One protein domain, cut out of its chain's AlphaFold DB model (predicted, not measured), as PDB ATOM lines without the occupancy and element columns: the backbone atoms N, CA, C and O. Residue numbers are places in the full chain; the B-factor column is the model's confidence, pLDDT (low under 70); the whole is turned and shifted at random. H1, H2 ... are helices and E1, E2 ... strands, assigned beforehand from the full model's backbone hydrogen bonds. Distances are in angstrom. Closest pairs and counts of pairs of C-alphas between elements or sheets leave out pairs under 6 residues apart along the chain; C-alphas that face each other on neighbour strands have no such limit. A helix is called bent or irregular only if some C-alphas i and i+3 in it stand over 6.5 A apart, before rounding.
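This is residues 4 to 47 of the 49 residues of the protein "Profilin domain-containing protein" of Cucumis melo var. makuwa (UniProt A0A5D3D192). One helix, H1, runs lengthwise beside a slender hairpin of two strands, E1 and E2, in a loose, narrow model. The chain goes along H1, turns through residues 18 to 26, comes back along E1, turns again through residues 32 to 41 and returns along E2; the two turning stretches make the opposite ends of the long axis, and H1 is nearer to E1 than to E2. The printed part has 44 residues with one named helix and two named strands in the order H1, E1, E2, and the strands form an antiparallel sheet of order E1 - E2. The class is mixed, helices and strands. The whole is loose, with a radius of gyration of the C-alphas of 12.3 A, and its outline is a rod that spans 40 by 19 by 12 A.

H1 is residues 4 to 17, from C-alpha 4 at (196.702, 182.806, 229.394) to C-alpha 17 at (177.498, 178.375, 231.532), 19.8 A from first to last C-alpha. A short link of 9 residues leads to E1, residues 27 to 31, which measures 13.3 A. After another short link, of 10 residues, E2 takes residues 42 to 46 over 12.9 A and ends with C-alpha 46 at (176.604, 170.706, 229.304).

E1 and E2 are a hairpin, antiparallel neighbours with 173 degrees between their N-to-C directions. C-alphas 27 and 46 face each other at 4.5 A, and C-alphas 31 and 42 at 5.9 A. Across this pair N 28 and O 45 are within hydrogen-bond range at 3.3 A. H1 and E1 have 3 pairs of C-alphas within 8 A; the closest C-alphas are those of Ser 17 and Ala 27, 5.6 A apart. Their centres are 10.4 A apart. H1 and E2 are near each other, with 5 pairs of C-alphas within 10 A. In the backbone of H1, 9 of 10 O i to N i+4 pairs are within hydrogen-bond range. H1 is not bent.

The two C-alphas farthest apart are those of Gly 22 and Thr 36, 39.9 A. The first and last printed C-alphas, those of Ala 4 and Leu 47, are 26.8 A apart. The printed part has no cut, and neither of the two links is long. The mean pLDDT of the printed part is 70.7, and 22 residues are under 70: residues 24 to 29, 31 to 35 and 37 to 47. The mean is 81 in H1, 70 in E1 and 58 in E2.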
ATOM      1  N   ALA A   4     197.502 181.898 230.208       81.94
ATOM      2  CA  ALA A   4     196.702 182.806 229.394       81.94
ATOM      3  C   ALA A   4     195.624 182.053 228.596       81.94
ATOM      4  O   ALA A   4     194.476 182.500 228.521       81.94
ATOM      5  N   PHE A   5     195.957 180.883 228.048       81.88
ATOM      6  CA  PHE A   5     194.985 180.022 227.384       81.88
ATOM      7  C   PHE A   5     193.917 179.513 228.360       81.88
ATOM      8  O   PHE A   5     192.729 179.557 228.035       81.88
ATOM      9  N   VAL A   6     194.325 179.039 229.545       77.06
ATOM     10  CA  VAL A   6     193.397 178.527 230.572       77.06
ATOM     11  C   VAL A   6     192.395 179.610 230.968       77.06
ATOM     12  O   VAL A   6     191.191 179.354 230.988       77.06
ATOM     13  N   HIS A   7     192.877 180.833 231.189       82.19
ATOM     14  CA  HIS A   7     192.036 181.973 231.538       82.19
ATOM     15  C   HIS A   7     191.029 182.307 230.430       82.19
ATOM     16  O   HIS A   7     189.837 182.451 230.685       82.19
ATOM     17  N   LYS A   8     191.476 182.337 229.170       84.50
ATOM     18  CA  LYS A   8     190.591 182.606 228.028       84.50
ATOM     19  C   LYS A   8     189.526 181.518 227.841       84.50
ATOM     20  O   LYS A   8     188.391 181.821 227.470       84.50
ATOM     21  N   ALA A   9     189.887 180.254 228.063       80.25
ATOM     22  CA  ALA A   9     188.949 179.138 228.003       80.25
ATOM     23  C   ALA A   9     187.906 179.221 229.131       80.25
ATOM     24  O   ALA A   9     186.719 179.010 228.870       80.25
ATOM     25  N   TRP A  10     188.338 179.593 230.341       81.06
ATOM     26  CA  TRP A  10     187.464 179.858 231.482       81.06
ATOM     27  C   TRP A  10     186.476 180.991 231.193       81.06
ATOM     28  O   TRP A  10     185.273 180.766 231.283       81.06
ATOM     29  N   ASP A  11     186.955 182.165 230.769       85.50
ATOM     30  CA  ASP A  11     186.103 183.338 230.524       85.50
ATOM     31  C   ASP A  11     185.021 183.045 229.477       85.50
ATOM     32  O   ASP A  11     183.840 183.355 229.667       85.50
ATOM     33  N   LYS A  12     185.407 182.370 228.383       83.62
ATOM     34  CA  LYS A  12     184.468 181.957 227.335       83.62
ATOM     35  C   LYS A  12     183.400 181.013 227.886       83.62
ATOM     36  O   LYS A  12     182.222 181.203 227.594       83.62
ATOM     37  N   TRP A  13     183.796 180.003 228.657       79.88
ATOM     38  CA  TRP A  13     182.861 179.024 229.202       79.88
ATOM     39  C   TRP A  13     181.930 179.648 230.247       79.88
ATOM     40  O   TRP A  13     180.712 179.502 230.143       79.88
ATOM     41  N   ALA A  14     182.488 180.393 231.203       79.44
ATOM     42  CA  ALA A  14     181.772 180.991 232.323       79.44
ATOM     43  C   ALA A  14     180.641 181.917 231.859       79.44
ATOM     44  O   ALA A  14     179.530 181.828 232.382       79.44
ATOM     45  N   SER A  15     180.902 182.731 230.830       81.50
ATOM     46  CA  SER A  15     179.942 183.707 230.293       81.50
ATOM     47  C   SER A  15     178.608 183.111 229.815       81.50
ATOM     48  O   SER A  15     177.595 183.803 229.850       81.50
ATOM     49  N   GLY A  16     178.590 181.844 229.385       76.31
ATOM     50  CA  GLY A  16     177.381 181.160 228.903       76.31
ATOM     51  C   GLY A  16     176.892 180.019 229.795       76.31
ATOM     52  O   GLY A  16     175.804 179.494 229.572       76.31
ATOM     53  N   SER A  17     177.694 179.623 230.785       72.88
ATOM     54  CA  SER A  17     177.498 178.375 231.532       72.88
ATOM     55  C   SER A  17     177.196 178.583 233.014       72.88
ATOM     56  O   SER A  17     176.581 177.716 233.637       72.88
ATOM     57  N   ILE A  18     177.607 179.716 233.594       74.94
ATOM     58  CA  ILE A  18     177.312 180.040 234.992       74.94
ATOM     59  C   ILE A  18     175.930 180.692 235.050       74.94
ATOM     60  O   ILE A  18     175.726 181.809 234.581       74.94
ATOM     61  N   GLY A  19     174.966 179.960 235.610       70.06
ATOM     62  CA  GLY A  19     173.628 180.478 235.876       70.06
ATOM     63  C   GLY A  19     173.647 181.595 236.922       70.06
ATOM     64  O   GLY A  19     174.507 181.639 237.801       70.06
ATOM     65  N   THR A  20     172.680 182.503 236.839       71.62
ATOM     66  CA  THR A  20     172.432 183.508 237.878       71.62
ATOM     67  C   THR A  20     171.699 182.888 239.069       71.62
ATOM     68  O   THR A  20     171.120 181.805 238.969       71.62
ATOM     69  N   PHE A  21     171.728 183.563 240.221       72.19
ATOM     70  CA  PHE A  21     171.055 183.096 241.436       72.19
ATOM     71  C   PHE A  21     169.583 182.739 241.160       72.19
ATOM     72  O   PHE A  21     168.828 183.562 240.646       72.19
ATOM     73  N   GLY A  22     169.192 181.502 241.488       74.44
ATOM     74  CA  GLY A  22     167.853 180.961 241.226       74.44
ATOM     75  C   GLY A  22     167.705 180.166 239.922       74.44
ATOM     76  O   GLY A  22     166.642 179.593 239.700       74.44
ATOM     77  N   GLN A  23     168.741 180.081 239.078       70.62
ATOM     78  CA  GLN A  23     168.762 179.182 237.916       70.62
ATOM     79  C   GLN A  23     169.464 177.851 238.241       70.62
ATOM     80  O   GLN A  23     170.415 177.840 239.027       70.62
ATOM     81  N   PRO A  24     169.030 176.726 237.640       67.88
ATOM     82  CA  PRO A  24     169.719 175.447 237.783       67.88
ATOM     83  C   PRO A  24     171.149 175.524 237.225       67.88
ATOM     84  O   PRO A  24     171.441 176.307 236.317       67.88
ATOM     85  N   LEU A  25     172.050 174.703 237.771       67.25
ATOM     86  CA  LEU A  25     173.422 174.584 237.279       67.25
ATOM     87  C   LEU A  25     173.400 174.039 235.841       67.25
ATOM     88  O   LEU A  25     172.947 172.921 235.621       67.25
ATOM     89  N   LYS A  26     173.888 174.820 234.869       67.75
ATOM     90  CA  LYS A  26     173.801 174.484 233.433       67.75
ATOM     91  C   LYS A  26     174.981 173.666 232.909       67.75
ATOM     92  O   LYS A  26     174.855 172.967 231.910       67.75
ATOM     93  N   ALA A  27     176.138 173.739 233.559       69.25
ATOM     94  CA  ALA A  27     177.320 172.983 233.161       69.25
ATOM     95  C   ALA A  27     178.368 172.955 234.284       69.25
ATOM     96  O   ALA A  27     178.353 173.791 235.189       69.25
ATOM     97  N   ALA A  28     179.324 172.031 234.175       69.75
ATOM     98  CA  ALA A  28     180.532 171.993 234.998       69.75
ATOM     99  C   ALA A  28     181.787 171.959 234.108       69.75
ATOM    100  O   ALA A  28     181.796 171.301 233.062       69.75
ATOM    101  N   LEU A  29     182.842 172.664 234.530       69.38
ATOM    102  CA  LEU A  29     184.138 172.701 233.851       69.38
ATOM    103  C   LEU A  29     185.213 172.086 234.748       69.38
ATOM    104  O   LEU A  29     185.458 172.579 235.847       69.38
ATOM    105  N   LEU A  30     185.876 171.035 234.260       71.56
ATOM    106  CA  LEU A  30     187.047 170.449 234.907       71.56
ATOM    107  C   LEU A  30     188.306 170.833 234.122       71.56
ATOM    108  O   LEU A  30     188.422 170.523 232.935       71.56
ATOM    109  N   ILE A  31     189.252 171.490 234.794       67.75
ATOM    110  CA  ILE A  31     190.536 171.897 234.216       67.75
ATOM    111  C   ILE A  31     191.651 171.114 234.909       67.75
ATOM    112  O   ILE A  31     191.926 171.341 236.084       67.75
ATOM    113  N   ASN A  32     192.324 170.233 234.169       67.75
ATOM    114  CA  ASN A  32     193.561 169.597 234.618       67.75
ATOM    115  C   ASN A  32     194.763 170.383 234.082       67.75
ATOM    116  O   ASN A  32     195.126 170.271 232.908       67.75
ATOM    117  N   TYR A  33     195.370 171.196 234.947       67.25
ATOM    118  CA  TYR A  33     196.598 171.928 234.652       67.25
ATOM    119  C   TYR A  33     197.795 171.248 235.326       67.25
ATOM    120  O   TYR A  33     197.870 171.185 236.549       67.25
ATOM    121  N   ASP A  34     198.737 170.767 234.515       68.81
ATOM    122  CA  ASP A  34     200.053 170.297 234.954       68.81
ATOM    123  C   ASP A  34     201.116 171.213 234.318       68.81
ATOM    124  O   ASP A  34     201.200 171.254 233.084       68.81
ATOM    125  N   PRO A  35     201.885 171.983 235.114       65.94
ATOM    126  CA  PRO A  35     202.936 172.867 234.610       65.94
ATOM    127  C   PRO A  35     204.207 172.122 234.168       65.94
ATOM    128  O   PRO A  35     205.071 172.726 233.534       65.94
ATOM    129  N   THR A  36     204.339 170.835 234.499       75.00
ATOM    130  CA  THR A  36     205.530 170.006 234.243       75.00
ATOM    131  C   THR A  36     205.299 168.884 233.229       75.00
ATOM    132  O   THR A  36     206.257 168.370 232.652       75.00
ATOM    133  N   GLY A  37     204.041 168.523 232.979       66.94
ATOM    134  CA  GLY A  37     203.639 167.454 232.069       66.94
ATOM    135  C   GLY A  37     202.751 167.928 230.911       66.94
ATOM    136  O   GLY A  37     202.264 169.062 230.889       66.94
ATOM    137  N   PRO A  38     202.510 167.072 229.903       58.66
ATOM    138  CA  PRO A  38     201.568 167.379 228.836       58.66
ATOM    139  C   PRO A  38     200.150 167.454 229.418       58.66
ATOM    140  O   PRO A  38     199.544 166.429 229.726       58.66
ATOM    141  N   SER A  39     199.613 168.670 229.572       58.56
ATOM    142  CA  SER A  39     198.241 168.890 230.046       58.56
ATOM    143  C   SER A  39     197.266 168.160 229.115       58.56
ATOM    144  O   SER A  39     197.202 168.453 227.918       58.56
ATOM    145  N   ARG A  40     196.528 167.179 229.642       62.16
ATOM    146  CA  ARG A  40     195.598 166.351 228.872       62.16
ATOM    147  C   ARG A  40     194.193 166.491 229.443       62.16
ATOM    148  O   ARG A  40     193.957 166.173 230.601       62.16
ATOM    149  N   LEU A  41     193.299 166.888 228.539       56.75
ATOM    150  CA  LEU A  41     191.838 166.921 228.618       56.75
ATOM    151  C   LEU A  41     191.217 168.144 229.307       56.75
ATOM    152  O   LEU A  41     191.227 168.302 230.523       56.75
ATOM    153  N   LEU A  42     190.593 168.965 228.458       56.59
ATOM    154  CA  LEU A  42     189.474 169.832 228.800       56.59
ATOM    155  C   LEU A  42     188.200 169.002 228.584       56.59
ATOM    156  O   LEU A  42     187.871 168.679 227.442       56.59
ATOM    157  N   SER A  43     187.512 168.624 229.660       55.75
ATOM    158  CA  SER A  43     186.210 167.954 229.574       55.75
ATOM    159  C   SER A  43     185.114 168.965 229.888       55.75
ATOM    160  O   SER A  43     185.018 169.460 231.009       55.75
ATOM    161  N   THR A  44     184.292 169.266 228.885       57.16
ATOM    162  CA  THR A  44     183.132 170.152 229.016       57.16
ATOM    163  C   THR A  44     181.871 169.297 229.053       57.16
ATOM    164  O   THR A  44     181.599 168.582 228.090       57.16
ATOM    165  N   MET A  45     181.098 169.371 230.139       60.72
ATOM    166  CA  MET A  45     179.771 168.754 230.230       60.72
ATOM    167  C   MET A  45     178.715 169.856 230.290       60.72
ATOM    168  O   MET A  45     178.740 170.682 231.199       60.72
ATOM    169  N   VAL A  46     177.799 169.853 229.323       60.69
ATOM    170  CA  VAL A  46     176.604 170.706 229.304       60.69
ATOM    171  C   VAL A  46     175.430 169.847 229.758       60.69
ATOM    172  O   VAL A  46     175.212 168.773 229.195       60.69
ATOM    173  N   LEU A  47     174.710 170.287 230.788       60.50
ATOM    174  CA  LEU A  47     173.458 169.662 231.207       60.50
ATOM    175  C   LEU A  47     172.361 170.209 230.282       60.50
ATOM    176  O   LEU A  47     172.182 171.422 230.198       60.50
TER     177      LEU A  47